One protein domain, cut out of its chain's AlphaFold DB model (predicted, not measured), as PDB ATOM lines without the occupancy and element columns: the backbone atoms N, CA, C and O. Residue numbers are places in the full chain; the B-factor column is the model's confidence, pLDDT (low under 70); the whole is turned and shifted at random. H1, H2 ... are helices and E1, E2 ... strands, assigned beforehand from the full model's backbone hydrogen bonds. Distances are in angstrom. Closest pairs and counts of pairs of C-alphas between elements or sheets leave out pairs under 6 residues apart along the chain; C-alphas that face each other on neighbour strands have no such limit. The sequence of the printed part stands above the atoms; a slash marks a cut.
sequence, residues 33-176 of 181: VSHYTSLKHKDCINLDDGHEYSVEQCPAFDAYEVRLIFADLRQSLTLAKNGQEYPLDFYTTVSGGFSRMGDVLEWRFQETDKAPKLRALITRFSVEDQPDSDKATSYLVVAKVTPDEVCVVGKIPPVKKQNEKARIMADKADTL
ATOM      1  N   VAL A  33     160.386 132.227 145.079       96.12
ATOM      2  CA  VAL A  33     160.066 133.581 145.538       96.12
ATOM      3  C   VAL A  33     159.031 134.243 144.624       96.12
ATOM      4  O   VAL A  33     158.696 133.722 143.554       96.12
ATOM      5  N   SER A  34     158.474 135.370 145.079       97.56
ATOM      6  CA  SER A  34     157.451 136.118 144.345       97.56
ATOM      7  C   SER A  34     157.889 137.542 144.017       97.56
ATOM      8  O   SER A  34     158.404 138.246 144.881       97.56
ATOM      9  N   HIS A  35     157.589 137.987 142.797       98.00
ATOM     10  CA  HIS A  35     157.618 139.396 142.391       98.00
ATOM     11  C   HIS A  35     156.211 139.813 141.957       98.00
ATOM     12  O   HIS A  35     155.449 138.979 141.474       98.00
ATOM     13  N   TYR A  36     155.844 141.083 142.118       98.38
ATOM     14  CA  TYR A  36     154.492 141.558 141.830       98.38
ATOM     15  C   TYR A  36     154.520 142.709 140.827       98.38
ATOM     16  O   TYR A  36     155.139 143.740 141.073       98.38
ATOM     17  N   THR A  37     153.807 142.538 139.718       98.50
ATOM     18  CA  THR A  37     153.551 143.585 138.725       98.50
ATOM     19  C   THR A  37     152.160 144.167 138.964       98.50
ATOM     20  O   THR A  37     151.193 143.421 139.136       98.50
ATOM     21  N   SER A  38     152.043 145.497 138.965       98.44
ATOM     22  CA  SER A  38     150.740 146.173 138.987       98.44
ATOM     23  C   SER A  38     150.052 146.043 137.628       98.44
ATOM     24  O   SER A  38     150.687 146.237 136.598       98.44
ATOM     25  N   LEU A  39     148.757 145.742 137.641       98.44
ATOM     26  CA  LEU A  39     147.861 145.761 136.479       98.44
ATOM     27  C   LEU A  39     146.848 146.914 136.568       98.44
ATOM     28  O   LEU A  39     145.846 146.931 135.859       98.44
ATOM     29  N   LYS A  40     147.056 147.863 137.486       97.94
ATOM     30  CA  LYS A  40     146.188 149.037 137.596       97.94
ATOM     31  C   LYS A  40     146.421 149.936 136.391       97.94
ATOM     32  O   LYS A  40     147.559 150.309 136.143       97.94
ATOM     33  N   HIS A  41     145.340 150.396 135.767       95.44
ATOM     34  CA  HIS A  41     145.374 151.290 134.605       95.44
ATOM     35  C   HIS A  41     146.375 152.453 134.738       95.44
ATOM     36  O   HIS A  41     147.177 152.700 133.851       95.44
ATOM     37  N   LYS A  42     146.414 153.122 135.902       97.31
ATOM     38  CA  LYS A  42     147.334 154.247 136.166       97.31
ATOM     39  C   LYS A  42     148.830 153.894 136.097       97.31
ATOM     40  O   LYS A  42     149.657 154.797 136.037       97.31
ATOM     41  N   ASP A  43     149.162 152.613 136.226       98.19
ATOM     42  CA  ASP A  43     150.527 152.091 136.187       98.19
ATOM     43  C   ASP A  43     150.857 151.495 134.801       98.19
ATOM     44  O   ASP A  43     151.991 151.070 134.584       98.19
ATOM     45  N   CYS A  44     149.890 151.465 133.876       98.00
ATOM     46  CA  CYS A  44     150.030 150.942 132.522       98.00
ATOM     47  C   CYS A  44     149.987 152.080 131.484       98.00
ATOM     48  O   CYS A  44     149.465 153.169 131.725       98.00
ATOM     49  N   ILE A  45     150.580 151.833 130.319       97.62
ATOM     50  CA  ILE A  45     150.630 152.753 129.181       97.62
ATOM     51  C   ILE A  45     149.672 152.224 128.118       97.62
ATOM     52  O   ILE A  45     149.820 151.087 127.677       97.62
ATOM     53  N   ASN A  46     148.710 153.035 127.683       96.69
ATOM     54  CA  ASN A  46     147.844 152.666 126.566       96.69
ATOM     55  C   ASN A  46     148.667 152.585 125.264       96.69
ATOM     56  O   ASN A  46     149.390 153.525 124.926       96.69
ATOM     57  N   LEU A  47     148.595 151.442 124.583       94.44
ATOM     58  CA  LEU A  47     149.258 151.190 123.302       94.44
ATOM     59  C   LEU A  47     148.289 151.267 122.121       94.44
ATOM     60  O   LEU A  47     148.702 151.630 121.022       94.44
ATOM     61  N   ASP A  48     147.036 150.879 122.345       92.00
ATOM     62  CA  ASP A  48     145.969 150.886 121.351       92.00
ATOM     63  C   ASP A  48     144.623 151.081 122.055       92.00
ATOM     64  O   ASP A  48     144.409 150.566 123.161       92.00
ATOM     65  N   ASP A  49     143.730 151.822 121.411       86.19
ATOM     66  CA  ASP A  49     142.396 152.128 121.918       86.19
ATOM     67  C   ASP A  49     141.409 152.222 120.748       86.19
ATOM     68  O   ASP A  49     141.367 153.191 119.982       86.19
ATOM     69  N   GLY A  50     140.635 151.156 120.587       84.50
ATOM     70  CA  GLY A  50     139.527 151.029 119.654       84.50
ATOM     71  C   GLY A  50     138.186 151.045 120.388       84.50
ATOM     72  O   GLY A  50     138.101 150.935 121.604       84.50
ATOM     73  N   HIS A  51     137.092 151.137 119.632       77.25
ATOM     74  CA  HIS A  51     135.749 151.336 120.196       77.25
ATOM     75  C   HIS A  51     135.299 150.254 121.206       77.25
ATOM     76  O   HIS A  51     134.483 150.543 122.076       77.25
ATOM     77  N   GLU A  52     135.819 149.026 121.096       85.06
ATOM     78  CA  GLU A  52     135.500 147.877 121.968       85.06
ATOM     79  C   GLU A  52     136.739 147.028 122.298       85.06
ATOM     80  O   GLU A  52     136.625 145.865 122.691       85.06
ATOM     81  N   TYR A  53     137.926 147.594 122.099       92.94
ATOM     82  CA  TYR A  53     139.200 146.900 122.220       92.94
ATOM     83  C   TYR A  53     140.255 147.860 122.746       92.94
ATOM     84  O   TYR A  53     140.355 148.971 122.240       92.94
ATOM     85  N   SER A  54     141.079 147.436 123.694       95.69
ATOM     86  CA  SER A  54     142.256 148.210 124.074       95.69
ATOM     87  C   SER A  54     143.409 147.316 124.505       95.69
ATOM     88  O   SER A  54     143.227 146.174 124.949       95.69
ATOM     89  N   VAL A  55     144.616 147.856 124.353       97.62
ATOM     90  CA  VAL A  55     145.856 147.233 124.812       97.62
ATOM     91  C   VAL A  55     146.574 148.198 125.729       97.62
ATOM     92  O   VAL A  55     146.915 149.314 125.337       97.62
ATOM     93  N   GLU A  56     146.876 147.738 126.935       98.00
ATOM     94  CA  GLU A  56     147.670 148.487 127.900       98.00
ATOM     95  C   GLU A  56     148.940 147.717 128.239       98.00
ATOM     96  O   GLU A  56     148.899 146.554 128.638       98.00
ATOM     97  N   GLN A  57     150.090 148.370 128.109       98.44
ATOM     98  CA  GLN A  57     151.369 147.833 128.545       98.44
ATOM     99  C   GLN A  57     151.616 148.181 130.008       98.44
ATOM    100  O   GLN A  57     151.823 149.341 130.358       98.44
ATOM    101  N   CYS A  58     151.640 147.167 130.858       98.56
ATOM    102  CA  CYS A  58     151.915 147.291 132.283       98.56
ATOM    103  C   CYS A  58     153.408 147.040 132.587       98.56
ATOM    104  O   CYS A  58     154.151 146.592 131.706       98.56
ATOM    105  N   PRO A  59     153.889 147.324 133.816       98.56
ATOM    106  CA  PRO A  59     155.299 147.172 134.161       98.56
ATOM    107  C   PRO A  59     155.827 145.755 133.897       98.56
ATOM    108  O   PRO A  59     155.276 144.765 134.379       98.56
ATOM    109  N   ALA A  60     156.921 145.669 133.147       97.38
ATOM    110  CA  ALA A  60     157.576 144.409 132.816       97.38
ATOM    111  C   ALA A  60     158.220 143.742 134.048       97.38
ATOM    112  O   ALA A  60     158.499 144.392 135.060       97.38
ATOM    113  N   PHE A  61     158.505 142.445 133.934       96.31
ATOM    114  CA  PHE A  61     159.370 141.728 134.872       96.31
ATOM    115  C   PHE A  61     160.317 140.803 134.108       96.31
ATOM    116  O   PHE A  61     159.894 140.078 133.205       96.31
ATOM    117  N   ASP A  62     161.599 140.829 134.482       93.00
ATOM    118  CA  ASP A  62     162.671 140.175 133.726       93.00
ATOM    119  C   ASP A  62     162.616 140.591 132.235       93.00
ATOM    120  O   ASP A  62     162.546 141.783 131.935       93.00
ATOM    121  N   ALA A  63     162.626 139.643 131.298       92.94
ATOM    122  CA  ALA A  63     162.561 139.911 129.863       92.94
ATOM    123  C   ALA A  63     161.128 139.923 129.295       92.94
ATOM    124  O   ALA A  63     160.973 139.898 128.072       92.94
ATOM    125  N   TYR A  64     160.095 139.894 130.147       96.94
ATOM    126  CA  TYR A  64     158.700 139.805 129.714       96.94
ATOM    127  C   TYR A  64     157.954 141.128 129.902       96.94
ATOM    128  O   TYR A  64     157.745 141.603 131.021       96.94
ATOM    129  N   GLU A  65     157.493 141.680 128.785       97.81
ATOM    130  CA  GLU A  65     156.455 142.706 128.748       97.81
ATOM    131  C   GLU A  65     155.106 142.091 129.135       97.81
ATOM    132  O   GLU A  65     154.805 140.944 128.784       97.81
ATOM    133  N   VAL A  66     154.279 142.873 129.827       98.50
ATOM    134  CA  VAL A  66     152.919 142.487 130.216       98.50
ATOM    135  C   VAL A  66     151.938 143.385 129.489       98.50
ATOM    136  O   VAL A  66     151.959 144.600 129.687       98.50
ATOM    137  N   ARG A  67     151.061 142.794 128.679       98.31
ATOM    138  CA  ARG A  67     149.987 143.517 127.998       98.31
ATOM    139  C   ARG A  67     148.639 143.053 128.515       98.31
ATOM    140  O   ARG A  67     148.299 141.875 128.401       98.31
ATOM    141  N   LEU A  68     147.896 143.983 129.098       97.88
ATOM    142  CA  LEU A  68     146.498 143.812 129.451       97.88
ATOM    143  C   LEU A  68     145.661 144.071 128.205       97.88
ATOM    144  O   LEU A  68     145.751 145.137 127.599       97.88
ATOM    145  N   ILE A  69     144.880 143.068 127.821       97.56
ATOM    146  CA  ILE A  69     143.994 143.125 126.664       97.56
ATOM    147  C   ILE A  69     142.576 143.279 127.181       97.56
ATOM    148  O   ILE A  69     142.156 142.512 128.049       97.56
ATOM    149  N   PHE A  70     141.840 144.231 126.628       95.88
ATOM    150  CA  PHE A  70     140.400 144.348 126.795       95.88
ATOM    151  C   PHE A  70     139.734 144.180 125.433       95.88
ATOM    152  O   PHE A  70     140.173 144.785 124.461       95.88
ATOM    153  N   ALA A  71     138.697 143.351 125.353       94.50
ATOM    154  CA  ALA A  71     137.904 143.162 124.144       94.50
ATOM    155  C   ALA A  71     136.496 142.689 124.516       94.50
ATOM    156  O   ALA A  71     136.375 141.686 125.221       94.50
ATOM    157  N   ASP A  72     135.446 143.367 124.043       92.62
ATOM    158  CA  ASP A  72     134.049 142.911 124.199       92.62
ATOM    159  C   ASP A  72     133.694 142.551 125.664       92.62
ATOM    160  O   ASP A  72     133.258 141.442 125.988       92.62
ATOM    161  N   LEU A  73     133.993 143.487 126.581       92.75
ATOM    162  CA  LEU A  73     133.802 143.364 128.040       92.75
ATOM    163  C   LEU A  73     134.540 142.177 128.694       92.75
ATOM    164  O   LEU A  73     134.180 141.717 129.783       92.75
ATOM    165  N   ARG A  74     135.587 141.670 128.041       95.06
ATOM    166  CA  ARG A  74     136.453 140.604 128.549       95.06
ATOM    167  C   ARG A  74     137.875 141.109 128.641       95.06
ATOM    168  O   ARG A  74     138.306 141.938 127.842       95.06
ATOM    169  N   GLN A  75     138.611 140.576 129.607       96.94
ATOM    170  CA  GLN A  75     140.025 140.881 129.764       96.94
ATOM    171  C   GLN A  75     140.886 139.629 129.631       96.94
ATOM    172  O   GLN A  75     140.478 138.526 129.987       96.94
ATOM    173  N   SER A  76     142.097 139.807 129.120       97.75
ATOM    174  CA  SER A  76     143.108 138.756 129.011       97.75
ATOM    175  C   SER A  76     144.503 139.356 129.181       97.75
ATOM    176  O   SER A  76     144.666 140.572 129.292       97.75
ATOM    177  N   LEU A  77     145.518 138.500 129.203       98.06
ATOM    178  CA  LEU A  77     146.916 138.909 129.189       98.06
ATOM    179  C   LEU A  77     147.623 138.347 127.962       98.06
ATOM    180  O   LEU A  77     147.423 137.190 127.590       98.06
ATOM    181  N   THR A  78     148.527 139.148 127.419       98.25
ATOM    182  CA  THR A  78     149.568 138.701 126.498       98.25
ATOM    183  C   THR A  78     150.913 139.013 127.133       98.25
ATOM    184  O   THR A  78     151.162 140.149 127.544       98.25
ATOM    185  N   LEU A  79     151.786 138.010 127.231       98.12
ATOM    186  CA  LEU A  79     153.196 138.268 127.512       98.12
ATOM    187  C   LEU A  79     153.935 138.489 126.198       98.12
ATOM    188  O   LEU A  79     153.629 137.826 125.210       98.12
ATOM    189  N   ALA A  80     154.936 139.362 126.185       96.81
ATOM    190  CA  ALA A  80     155.821 139.499 125.033       96.81
ATOM    191  C   ALA A  80     157.291 139.479 125.456       96.81
ATOM    192  O   ALA A  80     157.655 140.012 126.502       96.81
ATOM    193  N   LYS A  81     158.139 138.837 124.651       95.31
ATOM    194  CA  LYS A  81     159.589 138.767 124.865       95.31
ATOM    195  C   LYS A  81     160.297 138.717 123.520       95.31
ATOM    196  O   LYS A  81     160.004 137.850 122.702       95.31
ATOM    197  N   ASN A  82     161.249 139.624 123.302       93.81
ATOM    198  CA  ASN A  82     162.031 139.721 122.060       93.81
ATOM    199  C   ASN A  82     161.160 139.807 120.789       93.81
ATOM    200  O   ASN A  82     161.476 139.194 119.773       93.81
ATOM    201  N   GLY A  83     160.038 140.531 120.857       92.81
ATOM    202  CA  GLY A  83     159.087 140.672 119.748       92.81
ATOM    203  C   GLY A  83     158.179 139.460 119.507       92.81
ATOM    204  O   GLY A  83     157.301 139.537 118.655       92.81
ATOM    205  N   GLN A  84     158.350 138.363 120.252       95.88
ATOM    206  CA  GLN A  84     157.428 137.231 120.235       95.88
ATOM    207  C   GLN A  84     156.339 137.420 121.290       95.88
ATOM    208  O   GLN A  84     156.640 137.721 122.446       95.88
ATOM    209  N   GLU A  85     155.090 137.199 120.893       96.62
ATOM    210  CA  GLU A  85     153.921 137.284 121.765       96.62
ATOM    211  C   GLU A  85     153.435 135.903 122.204       96.62
ATOM    212  O   GLU A  85     153.489 134.925 121.457       96.62
ATOM    213  N   TYR A  86     152.920 135.858 123.427       97.38
ATOM    214  CA  TYR A  86     152.348 134.689 124.074       97.38
ATOM    215  C   TYR A  86     150.988 135.076 124.669       97.38
ATOM    216  O   TYR A  86     150.901 135.428 125.855       97.38
ATOM    217  N   PRO A  87     149.922 135.082 123.853       97.31
ATOM    218  CA  PRO A  87     148.574 135.327 124.341       97.31
ATOM    219  C   PRO A  87     148.164 134.210 125.300       97.31
ATOM    220  O   PRO A  87     148.262 133.030 124.963       97.31
ATOM    221  N   LEU A  88     147.696 134.566 126.496       97.81
ATOM    222  CA  LEU A  88     147.160 133.585 127.441       97.81
ATOM    223  C   LEU A  88     145.690 133.247 127.176       97.81
ATOM    224  O   LEU A  88     145.206 132.258 127.718       97.81
ATOM    225  N   ASP A  89     145.007 134.057 126.361       95.44
ATOM    226  CA  ASP A  89     143.665 133.786 125.834       95.44
ATOM    227  C   ASP A  89     142.682 133.291 126.921       95.44
ATOM    228  O   ASP A  89     142.196 132.159 126.917       95.44
ATOM    229  N   PHE A  90     142.427 134.120 127.938       96.94
ATOM    230  CA  PHE A  90     141.574 133.716 129.064       96.94
ATOM    231  C   PHE A  90     140.114 133.473 128.662       96.94
ATOM    232  O   PHE A  90     139.424 132.705 129.337       96.94
ATOM    233  N   TYR A  91     139.659 134.064 127.554       93.12
ATOM    234  CA  TYR A  91     138.301 133.874 127.047       93.12
ATOM    235  C   TYR A  91     138.060 132.451 126.515       93.12
ATOM    236  O   TYR A  91     136.927 131.974 126.573       93.12
ATOM    237  N   THR A  92     139.100 131.735 126.076       92.88
ATOM    238  CA  THR A  92     138.994 130.307 125.714       92.88
ATOM    239  C   THR A  92     139.556 129.372 126.784       92.88
ATOM    240  O   THR A  92     138.961 128.338 127.080       92.88
ATOM    241  N   THR A  93     140.667 129.738 127.427       95.56
ATOM    242  CA  THR A  93     141.380 128.841 128.355       95.56
ATOM    243  C   THR A  93     140.828 128.858 129.781       95.56
ATOM    244  O   THR A  93     141.083 127.929 130.557       95.56
ATOM    245  N   VAL A  94     140.076 129.899 130.159       95.50
ATOM    246  CA  VAL A  94     139.549 130.068 131.521       95.50
ATOM    247  C   VAL A  94     138.025 130.125 131.527       95.50
ATOM    248  O   VAL A  94     137.412 129.304 132.219       95.50
ATOM    249  N   SER A  95     137.416 131.078 130.817       94.69
ATOM    250  CA  SER A  95     135.957 131.200 130.657       94.69
ATOM    251  C   SER A  95     135.592 132.236 129.592       94.69
ATOM    252  O   SER A  95     136.213 133.292 129.542       94.69
ATOM    253  N   GLY A  96     134.536 131.975 128.814       92.50
ATOM    254  CA  GLY A  96     134.017 132.899 127.795       92.50
ATOM    255  C   GLY A  96     133.086 134.003 128.318       92.50
ATOM    256  O   GLY A  96     132.625 134.823 127.528       92.50
ATOM    257  N   GLY A  97     132.775 134.022 129.620       92.44
ATOM    258  CA  GLY A  97     131.921 135.048 130.228       92.44
ATOM    259  C   GLY A  97     132.585 136.429 130.301       92.44
ATOM    260  O   GLY A  97     133.806 136.559 130.167       92.44
ATOM    261  N   PHE A  98     131.783 137.470 130.558       93.81
ATOM    262  CA  PHE A  98     132.318 138.802 130.858       93.81
ATOM    263  C   PHE A  98     133.256 138.738 132.050       93.81
ATOM    264  O   PHE A  98     133.022 138.005 133.019       93.81
ATOM    265  N   SER A  99     134.366 139.460 131.948       95.25
ATOM    266  CA  SER A  99     135.473 139.227 132.855       95.25
ATOM    267  C   SER A  99     136.337 140.445 133.096       95.25
ATOM    268  O   SER A  99     136.463 141.350 132.272       95.25
ATOM    269  N   ARG A 100     136.965 140.429 134.269       95.94
ATOM    270  CA  ARG A 100     137.917 141.442 134.702       95.94
ATOM    271  C   ARG A 100     139.112 140.815 135.399       95.94
ATOM    272  O   ARG A 100     138.984 139.879 136.197       95.94
ATOM    273  N   MET A 101     140.268 141.385 135.132       96.75
ATOM    274  CA  MET A 101     141.524 141.110 135.801       96.75
ATOM    275  C   MET A 101     141.543 141.780 137.173       96.75
ATOM    276  O   MET A 101     140.907 142.807 137.404       96.75
ATOM    277  N   GLY A 102     142.253 141.171 138.114       97.44
ATOM    278  CA  GLY A 102     142.638 141.847 139.343       97.44
ATOM    279  C   GLY A 102     143.817 142.790 139.117       97.44
ATOM    280  O   GLY A 102     144.525 142.704 138.122       97.44
ATOM    281  N   ASP A 103     144.080 143.629 140.110       98.12
ATOM    282  CA  ASP A 103     145.085 144.695 140.045       98.12
ATOM    283  C   ASP A 103     146.550 144.225 140.056       98.12
ATOM    284  O   ASP A 103     147.454 145.058 140.017       98.12
ATOM    285  N   VAL A 104     146.815 142.926 140.215       98.25
ATOM    286  CA  VAL A 104     148.166 142.405 140.466       98.25
ATOM    287  C   VAL A 104     148.408 141.107 139.705       98.25
ATOM    288  O   VAL A 104     147.579 140.192 139.708       98.25
ATOM    289  N   LEU A 105     149.599 141.022 139.122       98.44
ATOM    290  CA  LEU A 105     150.210 139.814 138.589       98.44
ATOM    291  C   LEU A 105     151.336 139.374 139.531       98.44
ATOM    292  O   LEU A 105     152.259 140.143 139.796       98.44
ATOM    293  N   GLU A 106     151.269 138.152 140.048       98.75
ATOM    294  CA  GLU A 106     152.332 137.552 140.856       98.75
ATOM    295  C   GLU A 106     153.187 136.632 139.981       98.75
ATOM    296  O   GLU A 106     152.693 135.659 139.421       98.75
ATOM    297  N   TRP A 107     154.480 136.902 139.908       98.50
ATOM    298  CA  TRP A 107     155.475 136.057 139.258       98.50
ATOM    299  C   TRP A 107     156.055 135.075 140.262       98.50
ATOM    300  O   TRP A 107     156.404 135.481 141.369       98.50
ATOM    301  N   ARG A 108     156.213 133.809 139.873       97.94
ATOM    302  CA  ARG A 108     156.893 132.769 140.657       97.94
ATOM    303  C   ARG A 108     158.169 132.354 139.947       97.94
ATOM    304  O   ARG A 108     158.138 132.004 138.763       97.94
ATOM    305  N   PHE A 109     159.285 132.397 140.663       96.44
ATOM    306  CA  PHE A 109     160.604 132.112 140.106       96.44
ATOM    307  C   PHE A 109     161.574 131.606 141.169       96.44
ATOM    308  O   PHE A 109     161.331 131.751 142.366       96.44
ATOM    309  N   GLN A 110     162.662 130.998 140.709       94.81
ATOM    310  CA  GLN A 110     163.796 130.606 141.543       94.81
ATOM    311  C   GLN A 110     164.915 131.627 141.329       94.81
ATOM    312  O   GLN A 110     165.207 131.995 140.183       94.81
ATOM    313  N   GLU A 111     165.533 132.095 142.408       91.06
ATOM    314  CA  GLU A 111     166.739 132.916 142.306       91.06
ATOM    315  C   GLU A 111     167.904 132.058 141.800       91.06
ATOM    316  O   GLU A 111     168.069 130.904 142.192       91.06
ATOM    317  N   THR A 112     168.703 132.611 140.889       87.00
ATOM    318  CA  THR A 112     169.947 131.985 140.430       87.00
ATOM    319  C   THR A 112     171.029 133.051 140.323       87.00
ATOM    320  O   THR A 112     170.712 134.229 140.160       87.00
ATOM    321  N   ASP A 113     172.300 132.647 140.329       83.00
ATOM    322  CA  ASP A 113     173.446 133.570 140.255       83.00
ATOM    323  C   ASP A 113     173.485 134.434 138.980       83.00
ATOM    324  O   ASP A 113     174.262 135.384 138.896       83.00
ATOM    325  N   LYS A 114     172.696 134.089 137.952       82.50
ATOM    326  CA  LYS A 114     172.696 134.775 136.651       82.50
ATOM    327  C   LYS A 114     171.451 135.628 136.444       82.50
ATOM    328  O   LYS A 114     171.563 136.810 136.142       82.50
ATOM    329  N   ALA A 115     170.280 135.005 136.533       85.19
ATOM    330  CA  ALA A 115     168.991 135.637 136.270       85.19
ATOM    331  C   ALA A 115     167.852 134.853 136.948       85.19
ATOM    332  O   ALA A 115     167.996 133.643 137.165       85.19
ATOM    333  N   PRO A 116     166.709 135.493 137.250       89.69
ATOM    334  CA  PRO A 116     165.521 134.797 137.726       89.69
ATOM    335  C   PRO A 116     165.131 133.649 136.790       89.69
ATOM    336  O   PRO A 116     164.873 133.851 135.603       89.69
ATOM    337  N   LYS A 117     165.040 132.427 137.319       93.62
ATOM    338  CA  LYS A 117     164.462 131.310 136.571       93.62
ATOM    339  C   LYS A 117     162.951 131.343 136.758       93.62
ATOM    340  O   LYS A 117     162.425 130.784 137.725       93.62
ATOM    341  N   LEU A 118     162.269 132.036 135.845       95.62
ATOM    342  CA  LEU A 118     160.810 132.102 135.823       95.62
ATOM    343  C   LEU A 118     160.198 130.700 135.750       95.62
ATOM    344  O   LEU A 118     160.724 129.792 135.099       95.62
ATOM    345  N   ARG A 119     159.089 130.536 136.468       96.50
ATOM    346  CA  ARG A 119     158.314 129.297 136.506       96.50
ATOM    347  C   ARG A 119     156.888 129.524 136.043       96.50
ATOM    348  O   ARG A 119     156.368 128.755 135.237       96.50
ATOM    349  N   ALA A 120     156.250 130.552 136.586       98.31
ATOM    350  CA  ALA A 120     154.842 130.807 136.360       98.31
ATOM    351  C   ALA A 120     154.468 132.248 136.697       98.31
ATOM    352  O   ALA A 120     155.204 132.959 137.385       98.31
ATOM    353  N   LEU A 121     153.272 132.628 136.269       98.00
ATOM    354  CA  LEU A 121     152.542 133.765 136.798       98.00
ATOM    355  C   LEU A 121     151.208 133.318 137.394       98.00
ATOM    356  O   LEU A 121     150.651 132.280 137.026       98.00
ATOM    357  N   ILE A 122     150.711 134.116 138.329       98.88
ATOM    358  CA  ILE A 122     149.427 133.956 138.994       98.88
ATOM    359  C   ILE A 122     148.702 135.290 138.900       98.88
ATOM    360  O   ILE A 122     149.247 136.332 139.260       98.88
ATOM    361  N   THR A 123     147.450 135.269 138.466       98.62
ATOM    362  CA  THR A 123     146.619 136.472 138.441       98.62
ATOM    363  C   THR A 123     145.197 136.173 138.871       98.62
ATOM    364  O   THR A 123     144.701 135.054 138.724       98.62
ATOM    365  N   ARG A 124     144.539 137.176 139.449       98.62
ATOM    366  CA  ARG A 124     143.125 137.084 139.791       98.62
ATOM    367  C   ARG A 124     142.296 137.397 138.558       98.62
ATOM    368  O   ARG A 124     142.515 138.415 137.916       98.62
ATOM    369  N   PHE A 125     141.312 136.556 138.287       98.06
ATOM    370  CA  PHE A 125     140.407 136.702 137.157       98.06
ATOM    371  C   PHE A 125     138.979 136.503 137.645       98.06
ATOM    372  O   PHE A 125     138.650 135.455 138.204       98.06
ATOM    373  N   SER A 126     138.152 137.536 137.526       97.06
ATOM    374  CA  SER A 126     136.755 137.495 137.960       97.06
ATOM    375  C   SER A 126     135.860 137.366 136.745       97.06
ATOM    376  O   SER A 126     136.011 138.160 135.822       97.06
ATOM    377  N   VAL A 127     134.945 136.398 136.760       95.69
ATOM    378  CA  VAL A 127     134.088 136.089 135.611       95.69
ATOM    379  C   VAL A 127     132.627 136.007 136.011       95.69
ATOM    380  O   VAL A 127     132.285 135.386 137.020       95.69
ATOM    381  N   GLU A 128     131.765 136.595 135.199       93.19
ATOM    382  CA  GLU A 128     130.313 136.445 135.258       93.19
ATOM    383  C   GLU A 128     129.910 135.153 134.525       93.19
ATOM    384  O   GLU A 128     129.496 135.154 133.372       93.19
ATOM    385  N   ASP A 129     130.102 134.009 135.193       79.38
ATOM    386  CA  ASP A 129     129.849 132.675 134.618       79.38
ATOM    387  C   ASP A 129     128.353 132.283 134.599       79.38
ATOM    388  O   ASP A 129     127.997 131.205 134.121       79.38
ATOM    389  N   GLN A 130     127.467 133.107 135.169       76.19
ATOM    390  CA  GLN A 130     126.038 132.817 135.308       76.19
ATOM    391  C   GLN A 130     125.199 133.904 134.619       76.19
ATOM    392  O   GLN A 130     125.272 135.050 135.053       76.19
ATOM    393  N   PRO A 131     124.369 133.557 133.611       67.00
ATOM    394  CA  PRO A 131     123.626 134.532 132.801       67.00
ATOM    395  C   PRO A 131     122.712 135.473 133.598       67.00
ATOM    396  O   PRO A 131     122.527 136.615 133.203       67.00
ATOM    397  N   ASP A 132     122.172 134.997 134.725       68.38
ATOM    398  CA  ASP A 132     121.164 135.707 135.527       68.38
ATOM    399  C   ASP A 132     121.701 136.173 136.893       68.38
ATOM    400  O   ASP A 132     120.939 136.376 137.842       68.38
ATOM    401  N   SER A 133     123.023 136.274 137.047       70.12
ATOM    402  CA  SER A 133     123.645 136.625 138.322       70.12
ATOM    403  C   SER A 133     124.686 137.721 138.153       70.12
ATOM    404  O   SER A 133     125.749 137.493 137.590       70.12
ATOM    405  N   ASP A 134     124.460 138.844 138.837       70.31
ATOM    406  CA  ASP A 134     125.419 139.954 138.972       70.31
ATOM    407  C   ASP A 134     126.687 139.582 139.779       70.31
ATOM    408  O   ASP A 134     127.514 140.429 140.129       70.31
ATOM    409  N   LYS A 135     126.835 138.310 140.173       84.94
ATOM    410  CA  LYS A 135     127.966 137.828 140.970       84.94
ATOM    411  C   LYS A 135     129.043 137.231 140.077       84.94
ATOM    412  O   LYS A 135     128.898 136.124 139.564       84.94
ATOM    413  N   ALA A 136     130.178 137.916 140.022       91.69
ATOM    414  CA  ALA A 136     131.392 137.374 139.434       91.69
ATOM    415  C   ALA A 136     132.056 136.325 140.353       91.69
ATOM    416  O   ALA A 136     132.240 136.546 141.556       91.69
ATOM    417  N   THR A 137     132.494 135.206 139.774       95.25
ATOM    418  CA  THR A 137     133.340 134.201 140.431       95.25
ATOM    419  C   THR A 137     134.807 134.591 140.286       95.25
ATOM    420  O   THR A 137     135.285 134.806 139.178       95.25
ATOM    421  N   SER A 138     135.545 134.678 141.399       96.62
ATOM    422  CA  SER A 138     136.954 135.097 141.398       96.62
ATOM    423  C   SER A 138     137.920 133.909 141.427       96.62
ATOM    424  O   SER A 138     138.160 133.301 142.476       96.62
ATOM    425  N   TYR A 139     138.516 133.602 140.282       98.25
ATOM    426  CA  TYR A 139     139.553 132.586 140.130       98.25
ATOM    427  C   TYR A 139     140.949 133.166 140.376       98.25
ATOM    428  O   TYR A 139     141.185 134.363 140.207       98.25
ATOM    429  N   LEU A 140     141.895 132.297 140.734       98.75
ATOM    430  CA  LEU A 140     143.315 132.536 140.470       98.75
ATOM    431  C   LEU A 140     143.721 131.684 139.275       98.75
ATOM    432  O   LEU A 140     143.596 130.462 139.331       98.75
ATOM    433  N   VAL A 141     144.178 132.325 138.210       98.75
ATOM    434  CA  VAL A 141     144.680 131.669 137.003       98.75
ATOM    435  C   VAL A 141     146.184 131.515 137.142       98.75
ATOM    436  O   VAL A 141     146.861 132.454 137.560       98.75
ATOM    437  N   VAL A 142     146.691 130.331 136.811       98.81
ATOM    438  CA  VAL A 142     148.120 130.023 136.797       98.81
ATOM    439  C   VAL A 142     148.527 129.752 135.359       98.81
ATOM    440  O   VAL A 142     147.964 128.868 134.706       98.81
ATOM    441  N   ALA A 143     149.519 130.493 134.879       98.62
ATOM    442  CA  ALA A 143     150.155 130.233 133.596       98.62
ATOM    443  C   ALA A 143     151.621 129.871 133.814       98.62
ATOM    444  O   ALA A 143     152.304 130.519 134.609       98.62
ATOM    445  N   LYS A 144     152.102 128.831 133.127       98.12
ATOM    446  CA  LYS A 144     153.536 128.530 133.096       98.12
ATOM    447  C   LYS A 144     154.247 129.597 132.268       98.12
ATOM    448  O   LYS A 144     153.685 130.112 131.302       98.12
ATOM    449  N   VAL A 145     155.480 129.903 132.648       97.38
ATOM    450  CA  VAL A 145     156.361 130.797 131.893       97.38
ATOM    451  C   VAL A 145     157.738 130.152 131.860       97.38
ATOM    452  O   VAL A 145     158.501 130.271 132.819       97.38
ATOM    453  N   THR A 146     158.031 129.420 130.787       93.25
ATOM    454  CA  THR A 146     159.334 128.783 130.555       93.25
ATOM    455  C   THR A 146     159.944 129.296 129.244       93.25
ATOM    456  O   THR A 146     159.262 129.976 128.474       93.25
ATOM    457  N   PRO A 147     161.231 129.009 128.963       88.06
ATOM    458  CA  PRO A 147     161.831 129.346 127.673       88.06
ATOM    459  C   PRO A 147     161.124 128.704 126.472       88.06
ATOM    460  O   PRO A 147     161.157 129.275 125.387       88.06
ATOM    461  N   ASP A 148     160.498 127.545 126.677       87.94
ATOM    462  CA  ASP A 148     159.916 126.741 125.602       87.94
ATOM    463  C   ASP A 148     158.419 127.016 125.410       87.94
ATOM    464  O   ASP A 148     157.897 126.865 124.307       87.94
ATOM    465  N   GLU A 149     157.706 127.387 126.480       94.19
ATOM    466  CA  GLU A 149     156.247 127.450 126.466       94.19
ATOM    467  C   GLU A 149     155.695 128.446 127.497       94.19
ATOM    468  O   GLU A 149     156.111 128.493 128.661       94.19
ATOM    469  N   VAL A 150     154.699 129.223 127.071       97.31
ATOM    470  CA  VAL A 150     153.922 130.137 127.914       97.31
ATOM    471  C   VAL A 150     152.447 129.861 127.656       97.31
ATOM    472  O   VAL A 150     151.975 130.029 126.535       97.31
ATOM    473  N   CYS A 151     151.722 129.400 128.673       97.94
ATOM    474  CA  CYS A 151     150.315 129.023 128.534       97.94
ATOM    475  C   CYS A 151     149.632 128.883 129.897       97.94
ATOM    476  O   CYS A 151     150.289 128.678 130.922       97.94
ATOM    477  N   VAL A 152     148.301 128.916 129.907       98.56
ATOM    478  CA  VAL A 152     147.511 128.580 131.097       98.56
ATOM    479  C   VAL A 152     147.652 127.092 131.414       98.56
ATOM    480  O   VAL A 152     147.501 126.242 130.541       98.56
ATOM    481  N   VAL A 153     147.914 126.770 132.681       98.56
ATOM    482  CA  VAL A 153     148.001 125.384 133.182       98.56
ATOM    483  C   VAL A 153     146.892 125.046 134.175       98.56
ATOM    484  O   VAL A 153     146.680 123.881 134.505       98.56
ATOM    485  N   GLY A 154     146.165 126.051 134.667       98.06
ATOM    486  CA  GLY A 154     145.044 125.823 135.563       98.06
ATOM    487  C   GLY A 154     144.386 127.090 136.086       98.06
ATOM    488  O   GLY A 154     144.923 128.194 136.000       98.06
ATOM    489  N   LYS A 155     143.212 126.896 136.692       97.44
ATOM    490  CA  LYS A 155     142.496 127.907 137.471       97.44
ATOM    491  C   LYS A 155     142.070 127.330 138.816       97.44
ATOM    492  O   LYS A 155     141.684 126.167 138.911       97.44
ATOM    493  N   ILE A 156     142.129 128.146 139.862       98.50
ATOM    494  CA  ILE A 156     141.761 127.769 141.225       98.50
ATOM    495  C   ILE A 156     140.472 128.519 141.592       98.50
ATOM    496  O   ILE A 156     140.509 129.752 141.670       98.50
ATOM    497  N   PRO A 157     139.342 127.825 141.841       97.50
ATOM    498  CA  PRO A 157     138.090 128.470 142.241       97.50
ATOM    499  C   PRO A 157     138.196 129.102 143.641       97.50
ATOM    500  O   PRO A 157     139.160 128.828 144.364       97.50
ATOM    501  N   PRO A 158     137.223 129.931 144.060       97.25
ATOM    502  CA  PRO A 158     137.186 130.481 145.411       97.25
ATOM    503  C   PRO A 158     137.187 129.374 146.474       97.25
ATOM    504  O   PRO A 158     136.229 128.619 146.618       97.25
ATOM    505  N   VAL A 159     138.277 129.274 147.236       97.94
ATOM    506  CA  VAL A 159     138.445 128.295 148.318       97.94
ATOM    507  C   VAL A 159     139.290 128.882 149.444       97.94
ATOM    508  O   VAL A 159     140.058 129.829 149.252       97.94
ATOM    509  N   LYS A 160     139.219 128.278 150.637       98.00
ATOM    510  CA  LYS A 160     140.154 128.597 151.723       98.00
ATOM    511  C   LYS A 160     141.595 128.379 151.239       98.00
ATOM    512  O   LYS A 160     141.892 127.348 150.635       98.00
ATOM    513  N   LYS A 161     142.482 129.340 151.536       97.94
ATOM    514  CA  LYS A 161     143.897 129.338 151.113       97.94
ATOM    515  C   LYS A 161     144.086 129.315 149.580       97.94
ATOM    516  O   LYS A 161     145.006 128.675 149.082       97.94
ATOM    517  N   GLN A 162     143.233 130.021 148.829       98.50
ATOM    518  CA  GLN A 162     143.309 130.105 147.359       98.50
ATOM    519  C   GLN A 162     144.718 130.476 146.855       98.50
ATOM    520  O   GLN A 162     145.252 129.776 146.001       98.50
ATOM    521  N   ASN A 163     145.344 131.515 147.427       98.50
ATOM    522  CA  ASN A 163     146.684 131.974 147.028       98.50
ATOM    523  C   ASN A 163     147.762 130.897 147.246       98.50
ATOM    524  O   ASN A 163     148.574 130.652 146.364       98.50
ATOM    525  N   GLU A 164     147.747 130.212 148.393       98.50
ATOM    526  CA  GLU A 164     148.687 129.120 148.695       98.50
ATOM    527  C   GLU A 164     148.532 127.971 147.691       98.50
ATOM    528  O   GLU A 164     149.516 127.472 147.157       98.50
ATOM    529  N   LYS A 165     147.288 127.597 147.363       98.69
ATOM    530  CA  LYS A 165     147.005 126.568 146.350       98.69
ATOM    531  C   LYS A 165     147.485 126.978 144.956       98.69
ATOM    532  O   LYS A 165     148.032 126.138 144.248       98.69
ATOM    533  N   ALA A 166     147.303 128.243 144.580       98.75
ATOM    534  CA  ALA A 166     147.798 128.764 143.311       98.75
ATOM    535  C   ALA A 166     149.331 128.750 143.252       98.75
ATOM    536  O   ALA A 166     149.883 128.306 142.253       98.75
ATOM    537  N   ARG A 167     150.019 129.125 144.339       98.62
ATOM    538  CA  ARG A 167     151.487 129.040 144.439       98.62
ATOM    539  C   ARG A 167     151.995 127.608 144.341       98.62
ATOM    540  O   ARG A 167     152.899 127.351 143.563       98.62
ATOM    541  N   ILE A 168     151.354 126.654 145.019       97.81
ATOM    542  CA  ILE A 168     151.714 125.227 144.914       97.81
ATOM    543  C   ILE A 168     151.593 124.712 143.469       97.81
ATOM    544  O   ILE A 168     152.407 123.896 143.039       97.81
ATOM    545  N   MET A 169     150.572 125.154 142.727       98.50
ATOM    546  CA  MET A 169     150.423 124.820 141.306       98.50
ATOM    547  C   MET A 169     151.487 125.521 140.456       98.50
ATOM    548  O   MET A 169     152.117 124.879 139.618       98.50
ATOM    549  N   ALA A 170     151.705 126.814 140.695       98.50
ATOM    550  CA  ALA A 170     152.680 127.637 139.993       98.50
ATOM    551  C   ALA A 170     154.099 127.077 140.133       98.50
ATOM    552  O   ALA A 170     154.780 126.905 139.133       98.50
ATOM    553  N   ASP A 171     154.502 126.665 141.332       97.19
ATOM    554  CA  ASP A 171     155.826 126.097 141.616       97.19
ATOM    555  C   ASP A 171     156.075 124.753 140.888       97.19
ATOM    556  O   ASP A 171     157.210 124.290 140.794       97.19
ATOM    557  N   LYS A 172     155.026 124.131 140.329       96.81
ATOM    558  CA  LYS A 172     155.080 122.884 139.538       96.81
ATOM    559  C   LYS A 172     154.739 123.084 138.057       96.81
ATOM    560  O   LYS A 172     154.610 122.100 137.328       96.81
ATOM    561  N   ALA A 173     154.547 124.326 137.609       97.44
ATOM    562  CA  ALA A 173     153.892 124.629 136.336       97.44
ATOM    563  C   ALA A 173     154.630 124.117 135.087       97.44
ATOM    564  O   ALA A 173     153.984 123.801 134.093       97.44
ATOM    565  N   ASP A 174     155.954 123.981 135.130       95.44
ATOM    566  CA  ASP A 174     156.760 123.404 134.042       95.44
ATOM    567  C   ASP A 174     156.395 121.945 133.729       95.44
ATOM    568  O   ASP A 174     156.517 121.515 132.587       95.44
ATOM    569  N   THR A 175     155.909 121.201 134.725       95.94
ATOM    570  CA  THR A 175     155.484 119.801 134.574       95.94
ATOM    571  C   THR A 175     154.010 119.645 134.201       95.94
ATOM    572  O   THR A 175     153.566 118.538 133.895       95.94
ATOM    573  N   LEU A 176     153.231 120.730 134.240       97.56
ATOM    574  CA  LEU A 176     151.799 120.691 133.958       97.56
ATOM    575  C   LEU A 176     151.543 120.883 132.460       97.56
ATOM    576  O   LEU A 176     152.218 121.693 131.830       97.56
TER     577      LEU A 176
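This is residues 33 to 176 of the 181 residues of an uncharacterized protein of Thiothrix sp (UniProt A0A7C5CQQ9). Two five-stranded sheets, both strongly twisted, lie partly face to face as a sandwich, and a helix, H2, packs on the first sheet, away from the second. E2, at the edge of the second sheet, lies far out from the middle, and the short helix H1 sits where the two sheets come together. The printed part has 144 residues, in the order E1 E2 E3 E4 E5 E6 H1 E7 E8 E9 E10 H2, and is mostly strand. The sheets run E1 E7 E8 E9 E10 and E2 E3 E4 E5 E6, both antiparallel. The whole is compact, with a radius of gyration of the C-alphas of 14.8 A and spans of 51 by 37 by 25 A.

Find C-alpha 33 at (160.066, 133.581, 145.538), where E1, residues 33 to 38, begins. Next come E2, residues 45 to 50, E3, residues 53 to 61 and 24.4 A long, E4, residues 64 to 71, E5, residues 74 to 81, and E6, residues 84 to 87. H1 is residues 90 to 93. At C-alpha 99, (135.473, 139.227, 132.855), E7 begins; it runs to residue 110 over 30.9 A and bends by 67 degrees at residue 103. E8, residues 117 to 127, spans 30.8 A; E9 is residues 137 to 145 and E10 residues 150 to 156. H2, residues 162 to 170, ends at C-alpha 170, (152.680, 127.637, 139.993).

Look first at E1 and E7, antiparallel neighbours, with N 35 and O 107 3.1 A apart. E7 to E10 form a meander, each strand the antiparallel neighbour of the one before: in the hairpin E7 and E8, N 106 and O 122 are 2.8 A apart, and in the hairpin E8 and E9, N 123 and O 141 are 3.0 A apart. E2 to E6 form the other meander; in its hairpin E4 and E5, N 67 and O 78 are 2.9 A apart. The two sheets make a sandwich, face to face at 11.0 A centre to centre, with strands at 24 degrees. E5 and E8 are near each other, and the closest C-alphas of E1 and E3, Thr 37 and Pro 59, are 6.1 A apart. H1 only grazes both sheets. H2 is on the sheet of E1; its closest C-alphas to E8 are Ala 170 and Ala 120, 5.3 A. Every O i to N i+4 pair of H2 is within hydrogen-bond range; H1 is too short for one.

The C-alphas farthest apart, Asp 113 and Asp 132, are 52.5 A apart. The printed part has no cut, and no link is long. Mean pLDDT of the printed part is 94.7; residues 131 to 132 are under 70.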